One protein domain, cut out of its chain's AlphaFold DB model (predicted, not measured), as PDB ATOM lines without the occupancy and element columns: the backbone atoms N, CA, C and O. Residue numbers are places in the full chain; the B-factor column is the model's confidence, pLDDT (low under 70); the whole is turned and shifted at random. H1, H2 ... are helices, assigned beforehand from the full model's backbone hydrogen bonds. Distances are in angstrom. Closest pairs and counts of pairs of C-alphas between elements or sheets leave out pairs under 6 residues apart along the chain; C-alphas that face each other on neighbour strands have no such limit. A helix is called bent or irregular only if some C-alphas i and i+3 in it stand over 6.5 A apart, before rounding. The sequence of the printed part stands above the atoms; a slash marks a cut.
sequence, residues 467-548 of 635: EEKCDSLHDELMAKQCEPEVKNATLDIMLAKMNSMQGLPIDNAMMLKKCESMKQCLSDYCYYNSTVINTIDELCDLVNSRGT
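AT A GLANCE: This is residues 467 to 548 of the 635 residues of an uncharacterized protein of Caenorhabditis brenneri (UniProt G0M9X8). The model is a rod-shaped up-and-down bundle of three helices, in which a long, bent first helix, H1, runs most of the rod's length and two shorter helices, H2 and H3, fold back and forth beside its second arm, H1b. The first arm, H1a, runs past H3 at one end of the rod and comes near H2. The printed part has 82 residues with three named helices, in the order H1, H2, H3, and no named strand; the class is all helix. The whole is only just loose, close to compact, with a radius of gyration of the C-alphas of 14.5 A, and the C-alphas span 47 by 19 by 16 A.

IN THESE COORDINATES: After residues 467 to 472, H1 holds residues 473 to 501, beginning at C-alpha 473 at (8.974, 17.371, -49.895). By its hydrogen bonds it was assigned as one helix, but it is bent: C-alphas 481 and 484 are 6.9 A apart. Its arms are H1a, residues 473 to 481, 12.8 A long, and H1b, residues 484 to 501, 26.0 A long, ending at C-alpha 501 at (31.196, 3.392, -17.743). H2 holds residues 508 to 523 and is 22.3 A long. H3 holds residues 530 to 544, is 21.5 A long and ends at C-alpha 544 at (32.496, -0.976, -29.186).

HOW THE PARTS SIT: H1b, H2 and H3 form the bundle, up and down, each running against the one before it in the chain. The lines of H1a and H1b stand at a steep tilt of 36 degrees, only just past shallow. H1a is close to H2 but not clearly touching it, with the closest C-alphas, those of Ala 479 and Leu 522, 6.7 A apart; H1a and H3 are apart. H1b and H2 form a helical hairpin and touch, opposite ways at a shallow tilt of 29 degrees; their closest C-alphas, those of Val 486 and Met 518, are 5.7 A apart, and H2 touches H1b with residues 511 to 518 alone. H2 and H3 form a second helical hairpin and touch, opposite ways at a shallow tilt of 4 degrees, with the closest C-alphas, those of Cys 515 and Cys 540, 5.8 A apart. H1b and H3 touch and run the same way at a shallow tilt of 33 degrees, only just short of steep; H1b touches H3 with residues 490 to 497 alone, H3 touches H1b with residues 539 to 543 alone, and the closest C-alphas, those of Lys 497 and Val 543, are 6.6 A apart. Each O i to N i+4 pair is within hydrogen-bond range in H1b and H2, against 4 of 5 in H1a and 8 of 11 in H3.

THE WHOLE: The two C-alphas farthest apart, those of Glu 468 and Gly 503, are 47.8 A apart. The printed part has no cut, and both links, H1 to H2 and H2 to H3, are short, with 6 residues each. The mean pLDDT of the printed part is 80.4; it is under 70 at residues 467 to 469, 498, 500 to 504 and 544 to 548.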
ATOM      1  N   GLU A 467      13.801  10.445 -59.311       57.16
ATOM      2  CA  GLU A 467      14.671   9.720 -58.364       57.16
ATOM      3  C   GLU A 467      16.083  10.327 -58.244       57.16
ATOM      4  O   GLU A 467      16.825  10.002 -57.319       57.16
ATOM      5  N   GLU A 468      16.466  11.222 -59.158       62.16
ATOM      6  CA  GLU A 468      17.815  11.788 -59.232       62.16
ATOM      7  C   GLU A 468      18.050  13.013 -58.325       62.16
ATOM      8  O   GLU A 468      19.205  13.312 -58.016       62.16
ATOM      9  N   LYS A 469      17.002  13.741 -57.898       68.31
ATOM     10  CA  LYS A 469      17.163  15.070 -57.254       68.31
ATOM     11  C   LYS A 469      17.043  15.078 -55.721       68.31
ATOM     12  O   LYS A 469      17.703  15.895 -55.086       68.31
ATOM     13  N   CYS A 470      16.318  14.129 -55.118       77.44
ATOM     14  CA  CYS A 470      16.311  13.830 -53.670       77.44
ATOM     15  C   CYS A 470      16.054  15.004 -52.703       77.44
ATOM     16  O   CYS A 470      16.370  14.922 -51.513       77.44
ATOM     17  N   ASP A 471      15.486  16.097 -53.199       76.75
ATOM     18  CA  ASP A 471      15.289  17.365 -52.499       76.75
ATOM     19  C   ASP A 471      13.809  17.753 -52.379       76.75
ATOM     20  O   ASP A 471      13.477  18.823 -51.855       76.75
ATOM     21  N   SER A 472      12.905  16.874 -52.820       84.06
ATOM     22  CA  SER A 472      11.473  17.123 -52.759       84.06
ATOM     23  C   SER A 472      10.916  16.994 -51.339       84.06
ATOM     24  O   SER A 472      11.474  16.333 -50.457       84.06
ATOM     25  N   LEU A 473       9.728  17.571 -51.130       86.75
ATOM     26  CA  LEU A 473       8.974  17.371 -49.895       86.75
ATOM     27  C   LEU A 473       8.601  15.893 -49.676       86.75
ATOM     28  O   LEU A 473       8.558  15.445 -48.532       86.75
ATOM     29  N   HIS A 474       8.342  15.134 -50.748       90.19
ATOM     30  CA  HIS A 474       8.091  13.698 -50.642       90.19
ATOM     31  C   HIS A 474       9.311  12.997 -50.040       90.19
ATOM     32  O   HIS A 474       9.184  12.334 -49.012       90.19
ATOM     33  N   ASP A 475      10.486  13.195 -50.640       88.81
ATOM     34  CA  ASP A 475      11.733  12.541 -50.234       88.81
ATOM     35  C   ASP A 475      12.084  12.863 -48.782       88.81
ATOM     36  O   ASP A 475      12.405  11.962 -48.004       88.81
ATOM     37  N   GLU A 476      11.924  14.129 -48.383       89.19
ATOM     38  CA  GLU A 476      12.088  14.553 -46.997       89.19
ATOM     39  C   GLU A 476      11.118  13.824 -46.062       89.19
ATOM     40  O   GLU A 476      11.545  13.199 -45.089       89.19
ATOM     41  N   LEU A 477       9.811  13.864 -46.340       91.50
ATOM     42  CA  LEU A 477       8.816  13.230 -45.475       91.50
ATOM     43  C   LEU A 477       9.009  11.714 -45.403       91.50
ATOM     44  O   LEU A 477       8.726  11.126 -44.358       91.50
ATOM     45  N   MET A 478       9.480  11.072 -46.474       90.50
ATOM     46  CA  MET A 478       9.771   9.641 -46.483       90.50
ATOM     47  C   MET A 478      10.990   9.308 -45.632       90.50
ATOM     48  O   MET A 478      10.907   8.448 -44.756       90.50
ATOM     49  N   ALA A 479      12.084  10.039 -45.820       90.12
ATOM     50  CA  ALA A 479      13.317   9.841 -45.073       90.12
ATOM     51  C   ALA A 479      13.133  10.088 -43.569       90.12
ATOM     52  O   ALA A 479      13.630   9.338 -42.726       90.12
ATOM     53  N   LYS A 480      12.332  11.098 -43.216       90.50
ATOM     54  CA  LYS A 480      12.048  11.474 -41.827       90.50
ATOM     55  C   LYS A 480      11.258  10.417 -41.047       90.50
ATOM     56  O   LYS A 480      11.201  10.484 -39.821       90.50
ATOM     57  N   GLN A 481      10.723   9.386 -41.706       91.88
ATOM     58  CA  GLN A 481      10.168   8.204 -41.030       91.88
ATOM     59  C   GLN A 481      11.235   7.437 -40.238       91.88
ATOM     60  O   GLN A 481      10.891   6.680 -39.340       91.88
ATOM     61  N   CYS A 482      12.523   7.636 -40.516       91.06
ATOM     62  CA  CYS A 482      13.602   7.039 -39.730       91.06
ATOM     63  C   CYS A 482      13.882   7.784 -38.416       91.06
ATOM     64  O   CYS A 482      14.526   7.227 -37.530       91.06
ATOM     65  N   GLU A 483      13.418   9.028 -38.248       88.69
ATOM     66  CA  GLU A 483      13.767   9.843 -37.074       88.69
ATOM     67  C   GLU A 483      13.347   9.239 -35.727       88.69
ATOM     68  O   GLU A 483      14.169   9.272 -34.803       88.69
ATOM     69  N   PRO A 484      12.139   8.659 -35.568       87.50
ATOM     70  CA  PRO A 484      11.759   8.013 -34.314       87.50
ATOM     71  C   PRO A 484      12.718   6.878 -33.936       87.50
ATOM     72  O   PRO A 484      13.130   6.758 -32.779       87.50
ATOM     73  N   GLU A 485      13.126   6.070 -34.919       86.38
ATOM     74  CA  GLU A 485      14.085   4.986 -34.723       86.38
ATOM     75  C   GLU A 485      15.477   5.519 -34.377       86.38
ATOM     76  O   GLU A 485      16.067   5.078 -33.390       86.38
ATOM     77  N   VAL A 486      15.967   6.521 -35.119       84.81
ATOM     78  CA  VAL A 486      17.256   7.183 -34.867       84.81
ATOM     79  C   VAL A 486      17.311   7.736 -33.447       84.81
ATOM     80  O   VAL A 486      18.277   7.507 -32.716       84.81
ATOM     81  N   LYS A 487      16.260   8.441 -33.023       82.12
ATOM     82  CA  LYS A 487      16.152   9.041 -31.692       82.12
ATOM     83  C   LYS A 487      16.175   7.981 -30.592       82.12
ATOM     84  O   LYS A 487      16.921   8.131 -29.622       82.12
ATOM     85  N   ASN A 488      15.396   6.910 -30.747       82.19
ATOM     86  CA  ASN A 488      15.344   5.819 -29.775       82.19
ATOM     87  C   ASN A 488      16.680   5.068 -29.699       82.19
ATOM     88  O   ASN A 488      17.210   4.871 -28.608       82.19
ATOM     89  N   ALA A 489      17.266   4.715 -30.845       83.88
ATOM     90  CA  ALA A 489      18.563   4.049 -30.908       83.88
ATOM     91  C   ALA A 489      19.675   4.917 -30.303       83.88
ATOM     92  O   ALA A 489      20.482   4.422 -29.521       83.88
ATOM     93  N   THR A 490      19.683   6.219 -30.598       78.62
ATOM     94  CA  THR A 490      20.656   7.166 -30.042       78.62
ATOM     95  C   THR A 490      20.570   7.227 -28.521       78.62
ATOM     96  O   THR A 490      21.595   7.127 -27.843       78.62
ATOM     97  N   LEU A 491      19.358   7.347 -27.971       78.00
ATOM     98  CA  LEU A 491      19.151   7.354 -26.525       78.00
ATOM     99  C   LEU A 491      19.633   6.045 -25.886       78.00
ATOM    100  O   LEU A 491      20.340   6.076 -24.880       78.00
ATOM    101  N   ASP A 492      19.311   4.908 -26.497       81.19
ATOM    102  CA  ASP A 492      19.714   3.595 -25.997       81.19
ATOM    103  C   ASP A 492      21.228   3.380 -26.047       81.19
ATOM    104  O   ASP A 492      21.801   2.870 -25.087       81.19
ATOM    105  N   ILE A 493      21.899   3.822 -27.114       78.12
ATOM    106  CA  ILE A 493      23.363   3.774 -27.238       78.12
ATOM    107  C   ILE A 493      24.014   4.655 -26.166       78.12
ATOM    108  O   ILE A 493      24.982   4.240 -25.522       78.12
ATOM    109  N   MET A 494      23.472   5.851 -25.922       73.81
ATOM    110  CA  MET A 494      23.958   6.733 -24.859       73.81
ATOM    111  C   MET A 494      23.789   6.096 -23.474       73.81
ATOM    112  O   MET A 494      24.736   6.094 -22.684       73.81
ATOM    113  N   LEU A 495      22.625   5.511 -23.183       74.81
ATOM    114  CA  LEU A 495      22.359   4.817 -21.919       74.81
ATOM    115  C   LEU A 495      23.246   3.578 -21.749       74.81
ATOM    116  O   LEU A 495      23.847   3.384 -20.693       74.81
ATOM    117  N   ALA A 496      23.398   2.773 -22.801       76.75
ATOM    118  CA  ALA A 496      24.306   1.636 -22.835       76.75
ATOM    119  C   ALA A 496      25.741   2.074 -22.527       76.75
ATOM    120  O   ALA A 496      26.414   1.472 -21.689       76.75
ATOM    121  N   LYS A 497      26.198   3.179 -23.126       71.94
ATOM    122  CA  LYS A 497      27.521   3.727 -22.838       71.94
ATOM    123  C   LYS A 497      27.655   4.157 -21.379       71.94
ATOM    124  O   LYS A 497      28.683   3.871 -20.771       71.94
ATOM    125  N   MET A 498      26.638   4.798 -20.804       69.00
ATOM    126  CA  MET A 498      26.633   5.161 -19.381       69.00
ATOM    127  C   MET A 498      26.742   3.933 -18.476       69.00
ATOM    128  O   MET A 498      27.601   3.908 -17.594       69.00
ATOM    129  N   ASN A 499      25.977   2.883 -18.767       70.62
ATOM    130  CA  ASN A 499      26.050   1.607 -18.058       70.62
ATOM    131  C   ASN A 499      27.448   0.971 -18.180       70.62
ATOM    132  O   ASN A 499      28.026   0.567 -17.172       70.62
ATOM    133  N   SER A 500      28.049   0.991 -19.378       69.75
ATOM    134  CA  SER A 500      29.443   0.567 -19.607       69.75
ATOM    135  C   SER A 500      30.425   1.251 -18.670       69.75
ATOM    136  O   SER A 500      31.293   0.614 -18.076       69.75
ATOM    137  N   MET A 501      30.294   2.574 -18.547       65.19
ATOM    138  CA  MET A 501      31.196   3.392 -17.743       65.19
ATOM    139  C   MET A 501      31.059   3.087 -16.250       65.19
ATOM    140  O   MET A 501      32.041   3.212 -15.524       65.19
ATOM    141  N   GLN A 502      29.881   2.636 -15.815       62.41
ATOM    142  CA  GLN A 502      29.598   2.191 -14.448       62.41
ATOM    143  C   GLN A 502      29.954   0.716 -14.199       62.41
ATOM    144  O   GLN A 502      29.772   0.218 -13.092       62.41
ATOM    145  N   GLY A 503      30.461   0.000 -15.209       66.62
ATOM    146  CA  GLY A 503      30.743  -1.433 -15.114       66.62
ATOM    147  C   GLY A 503      29.487  -2.311 -15.094       66.62
ATOM    148  O   GLY A 503      29.579  -3.491 -14.756       66.62
ATOM    149  N   LEU A 504      28.326  -1.755 -15.449       69.06
ATOM    150  CA  LEU A 504      27.089  -2.509 -15.609       69.06
ATOM    151  C   LEU A 504      27.108  -3.287 -16.937       69.06
ATOM    152  O   LEU A 504      27.679  -2.812 -17.925       69.06
ATOM    153  N   PRO A 505      26.491  -4.480 -16.984       72.00
ATOM    154  CA  PRO A 505      26.409  -5.269 -18.205       72.00
ATOM    155  C   PRO A 505      25.592  -4.540 -19.279       72.00
ATOM    156  O   PRO A 505      24.587  -3.892 -18.988       72.00
ATOM    157  N   ILE A 506      26.020  -4.687 -20.531       76.88
ATOM    158  CA  ILE A 506      25.357  -4.139 -21.718       76.88
ATOM    159  C   ILE A 506      25.149  -5.276 -22.702       76.88
ATOM    160  O   ILE A 506      26.045  -6.099 -22.905       76.88
ATOM    161  N   ASP A 507      24.004  -5.273 -23.368       83.25
ATOM    162  CA  ASP A 507      23.793  -6.099 -24.545       83.25
ATOM    163  C   ASP A 507      24.352  -5.399 -25.797       83.25
ATOM    164  O   ASP A 507      23.653  -4.677 -26.511       83.25
ATOM    165  N   ASN A 508      25.651  -5.586 -26.050       80.62
ATOM    166  CA  ASN A 508      26.310  -5.014 -27.228       80.62
ATOM    167  C   ASN A 508      25.703  -5.531 -28.542       80.62
ATOM    168  O   ASN A 508      25.673  -4.789 -29.520       80.62
ATOM    169  N   ALA A 509      25.203  -6.770 -28.578       84.62
ATOM    170  CA  ALA A 509      24.596  -7.337 -29.780       84.62
ATOM    171  C   ALA A 509      23.273  -6.634 -30.111       84.62
ATOM    172  O   ALA A 509      23.032  -6.280 -31.266       84.62
ATOM    173  N   MET A 510      22.449  -6.351 -29.097       87.62
ATOM    174  CA  MET A 510      21.235  -5.549 -29.259       87.62
ATOM    175  C   MET A 510      21.547  -4.132 -29.758       87.62
ATOM    176  O   MET A 510      20.861  -3.644 -30.656       87.62
ATOM    177  N   MET A 511      22.581  -3.476 -29.221       86.31
ATOM    178  CA  MET A 511      22.965  -2.122 -29.649       86.31
ATOM    179  C   MET A 511      23.503  -2.091 -31.083       86.31
ATOM    180  O   MET A 511      23.120  -1.215 -31.856       86.31
ATOM    181  N   LEU A 512      24.320  -3.074 -31.475       85.44
ATOM    182  CA  LEU A 512      24.796  -3.206 -32.856       85.44
ATOM    183  C   LEU A 512      23.641  -3.443 -33.834       85.44
ATOM    184  O   LEU A 512      23.594  -2.803 -34.880       85.44
ATOM    185  N   LYS A 513      22.654  -4.262 -33.456       89.56
ATOM    186  CA  LYS A 513      21.449  -4.463 -34.268       89.56
ATOM    187  C   LYS A 513      20.652  -3.166 -34.454       89.56
ATOM    188  O   LYS A 513      20.176  -2.897 -35.553       89.56
ATOM    189  N   LYS A 514      20.510  -2.345 -33.404       88.12
ATOM    190  CA  LYS A 514      19.861  -1.022 -33.511       88.12
ATOM    191  C   LYS A 514      20.640  -0.072 -34.418       88.12
ATOM    192  O   LYS A 514      20.038   0.672 -35.181       88.12
ATOM    193  N   CYS A 515      21.965  -0.134 -34.361       88.62
ATOM    194  CA  CYS A 515      22.849   0.605 -35.252       88.62
ATOM    195  C   CYS A 515      22.674   0.221 -36.721       88.62
ATOM    196  O   CYS A 515      22.515   1.101 -37.560       88.62
ATOM    197  N   GLU A 516      22.678  -1.074 -37.033       89.56
ATOM    198  CA  GLU A 516      22.441  -1.568 -38.393       89.56
ATOM    199  C   GLU A 516      21.059  -1.157 -38.904       89.56
ATOM    200  O   GLU A 516      20.949  -0.652 -40.015       89.56
ATOM    201  N   SER A 517      20.026  -1.301 -38.072       89.44
ATOM    202  CA  SER A 517      18.646  -0.939 -38.416       89.44
ATOM    203  C   SER A 517      18.503   0.557 -38.731       89.44
ATOM    204  O   SER A 517      18.004   0.928 -39.792       89.44
ATOM    205  N   MET A 518      19.064   1.420 -37.878       89.19
ATOM    206  CA  MET A 518      19.093   2.867 -38.092       89.19
ATOM    207  C   MET A 518      19.849   3.251 -39.373       89.19
ATOM    208  O   MET A 518      19.346   4.050 -40.161       89.19
ATOM    209  N   LYS A 519      21.042   2.680 -39.603       88.62
ATOM    210  CA  LYS A 519      21.829   2.936 -40.822       88.62
ATOM    211  C   LYS A 519      21.077   2.499 -42.068       88.62
ATOM    212  O   LYS A 519      21.021   3.260 -43.028       88.62
ATOM    213  N   GLN A 520      20.481   1.307 -42.026       90.19
ATOM    214  CA  GLN A 520      19.704   0.778 -43.136       90.19
ATOM    215  C   GLN A 520      18.536   1.708 -43.459       90.19
ATOM    216  O   GLN A 520      18.388   2.098 -44.614       90.19
ATOM    217  N   CYS A 521      17.775   2.128 -42.441       90.50
ATOM    218  CA  CYS A 521      16.658   3.049 -42.623       90.50
ATOM    219  C   CYS A 521      17.110   4.336 -43.323       90.50
ATOM    220  O   CYS A 521      16.524   4.718 -44.328       90.50
ATOM    221  N   LEU A 522      18.187   4.976 -42.852       89.75
ATOM    222  CA  LEU A 522      18.695   6.206 -43.467       89.75
ATOM    223  C   LEU A 522      19.210   5.978 -44.895       89.75
ATOM    224  O   LEU A 522      18.970   6.816 -45.756       89.75
ATOM    225  N   SER A 523      19.890   4.855 -45.152       87.62
ATOM    226  CA  SER A 523      20.447   4.524 -46.471       87.62
ATOM    227  C   SER A 523      19.396   4.155 -47.517       87.62
ATOM    228  O   SER A 523      19.667   4.234 -48.711       87.62
ATOM    229  N   ASP A 524      18.200   3.761 -47.076       87.88
ATOM    230  CA  ASP A 524      17.084   3.426 -47.958       87.88
ATOM    231  C   ASP A 524      16.464   4.665 -48.626       87.88
ATOM    232  O   ASP A 524      15.660   4.516 -49.547       87.88
ATOM    233  N   TYR A 525      16.820   5.871 -48.168       87.50
ATOM    234  CA  TYR A 525      16.307   7.136 -48.682       87.50
ATOM    235  C   TYR A 525      17.452   8.049 -49.114       87.50
ATOM    236  O   TYR A 525      18.402   8.284 -48.372       87.50
ATOM    237  N   CYS A 526      17.330   8.644 -50.296       85.81
ATOM    238  CA  CYS A 526      18.393   9.465 -50.869       85.81
ATOM    239  C   CYS A 526      18.489  10.894 -50.291       85.81
ATOM    240  O   CYS A 526      19.413  11.632 -50.622       85.81
ATOM    241  N   TYR A 527      17.578  11.270 -49.386       86.50
ATOM    242  CA  TYR A 527      17.562  12.565 -48.692       86.50
ATOM    243  C   TYR A 527      18.783  12.783 -47.779       86.50
ATOM    244  O   TYR A 527      19.263  13.906 -47.608       86.50
ATOM    245  N   TYR A 528      19.295  11.718 -47.153       84.88
ATOM    246  CA  TYR A 528      20.429  11.818 -46.238       84.88
ATOM    247  C   TYR A 528      21.751  11.666 -46.987       84.88
ATOM    248  O   TYR A 528      22.015  10.658 -47.637       84.88
ATOM    249  N   ASN A 529      22.626  12.660 -46.846       81.81
ATOM    250  CA  ASN A 529      23.966  12.597 -47.417       81.81
ATOM    251  C   ASN A 529      24.923  11.725 -46.579       81.81
ATOM    252  O   ASN A 529      24.657  11.364 -45.428       81.81
ATOM    253  N   SER A 530      26.096  11.447 -47.148       81.00
ATOM    254  CA  SER A 530      27.141  10.647 -46.500       81.00
ATOM    255  C   SER A 530      27.634  11.237 -45.175       81.00
ATOM    256  O   SER A 530      28.028  10.484 -44.293       81.00
ATOM    257  N   THR A 531      27.575  12.557 -44.979       81.88
ATOM    258  CA  THR A 531      27.961  13.202 -43.712       81.88
ATOM    259  C   THR A 531      27.056  12.772 -42.558       81.88
ATOM    260  O   THR A 531      27.549  12.474 -41.468       81.88
ATOM    261  N   VAL A 532      25.740  12.704 -42.788       80.56
ATOM    262  CA  VAL A 532      24.782  12.233 -41.773       80.56
ATOM    263  C   VAL A 532      25.032  10.760 -41.461       80.56
ATOM    264  O   VAL A 532      25.136  10.395 -40.292       80.56
ATOM    265  N   ILE A 533      25.213   9.932 -42.493       82.44
ATOM    266  CA  ILE A 533      25.489   8.497 -42.334       82.44
ATOM    267  C   ILE A 533      26.791   8.272 -41.546       82.44
ATOM    268  O   ILE A 533      26.789   7.526 -40.569       82.44
ATOM    269  N   ASN A 534      27.864   8.999 -41.870       80.06
ATOM    270  CA  ASN A 534      29.137   8.926 -41.146       80.06
ATOM    271  C   ASN A 534      28.993   9.344 -39.672       80.06
ATOM    272  O   ASN A 534      29.622   8.760 -38.795       80.06
ATOM    273  N   THR A 535      28.146  10.333 -39.369       80.19
ATOM    274  CA  THR A 535      27.880  10.742 -37.976       80.19
ATOM    275  C   THR A 535      27.211   9.611 -37.187       80.19
ATOM    276  O   THR A 535      27.508   9.392 -36.011       80.19
ATOM    277  N   ILE A 536      26.324   8.855 -37.839       82.25
ATOM    278  CA  ILE A 536      25.707   7.666 -37.254       82.25
ATOM    279  C   ILE A 536      26.720   6.522 -37.107       82.25
ATOM    280  O   ILE A 536      26.685   5.814 -36.099       82.25
ATOM    281  N   ASP A 537      27.652   6.359 -38.047       81.50
ATOM    282  CA  ASP A 537      28.765   5.412 -37.906       81.50
ATOM    283  C   ASP A 537      29.600   5.713 -36.656       81.50
ATOM    284  O   ASP A 537      29.802   4.822 -35.828       81.50
ATOM    285  N   GLU A 538      29.990   6.975 -36.459       80.31
ATOM    286  CA  GLU A 538      30.742   7.418 -35.282       80.31
ATOM    287  C   GLU A 538      29.980   7.164 -33.972       80.31
ATOM    288  O   GLU A 538      30.564   6.710 -32.983       80.31
ATOM    289  N   LEU A 539      28.665   7.418 -33.953       79.00
ATOM    290  CA  LEU A 539      27.808   7.105 -32.807       79.00
ATOM    291  C   LEU A 539      27.803   5.597 -32.519       79.00
ATOM    292  O   LEU A 539      27.907   5.177 -31.365       79.00
ATOM    293  N   CYS A 540      27.700   4.774 -33.556       84.44
ATOM    294  CA  CYS A 540      27.659   3.323 -33.431       84.44
ATOM    295  C   CYS A 540      28.984   2.721 -32.957       84.44
ATOM    296  O   CYS A 540      28.985   1.769 -32.172       84.44
ATOM    297  N   ASP A 541      30.111   3.328 -33.319       82.75
ATOM    298  CA  ASP A 541      31.426   2.940 -32.811       82.75
ATOM    299  C   ASP A 541      31.565   3.165 -31.294       82.75
ATOM    300  O   ASP A 541      32.359   2.484 -30.625       82.75
ATOM    301  N   LEU A 542      30.745   4.044 -30.694       72.62
ATOM    302  CA  LEU A 542      30.731   4.239 -29.241       72.62
ATOM    303  C   LEU A 542      30.369   2.961 -28.481       72.62
ATOM    304  O   LEU A 542      30.892   2.772 -27.376       72.62
ATOM    305  N   VAL A 543      29.550   2.082 -29.067       71.88
ATOM    306  CA  VAL A 543      29.150   0.790 -28.483       71.88
ATOM    307  C   VAL A 543      30.372  -0.105 -28.260       71.88
ATOM    308  O   VAL A 543      30.519  -0.710 -27.199       71.88
ATOM    309  N   ASN A 544      31.292  -0.139 -29.228       68.06
ATOM    310  CA  ASN A 544      32.496  -0.976 -29.186       68.06
ATOM    311  C   ASN A 544      33.692  -0.287 -28.515       68.06
ATOM    312  O   ASN A 544      34.674  -0.940 -28.144       68.06
ATOM    313  N   SER A 545      33.635   1.035 -28.345       65.88
ATOM    314  CA  SER A 545      34.705   1.779 -27.691       65.88
ATOM    315  C   SER A 545      34.848   1.355 -26.222       65.88
ATOM    316  O   SER A 545      33.911   1.440 -25.419       65.88
ATOM    317  N   ARG A 546      36.053   0.928 -25.824       58.50
ATOM    318  CA  ARG A 546      36.349   0.651 -24.409       58.50
ATOM    319  C   ARG A 546      36.124   1.924 -23.591       58.50
ATOM    320  O   ARG A 546      36.559   3.006 -23.986       58.50
ATOM    321  N   GLY A 547      35.440   1.807 -22.451       57.78
ATOM    322  CA  GLY A 547      35.417   2.883 -21.461       57.78
ATOM    323  C   GLY A 547      36.856   3.262 -21.103       57.78
ATOM    324  O   GLY A 547      37.657   2.398 -20.752       57.78
ATOM    325  N   THR A 548      37.223   4.531 -21.265       61.91
ATOM    326  CA  THR A 548      38.521   5.021 -20.797       61.91
ATOM    327  C   THR A 548      38.490   5.145 -19.273       61.91
ATOM    328  O   THR A 548      37.430   5.334 -18.679       61.91
TER     329      THR A 548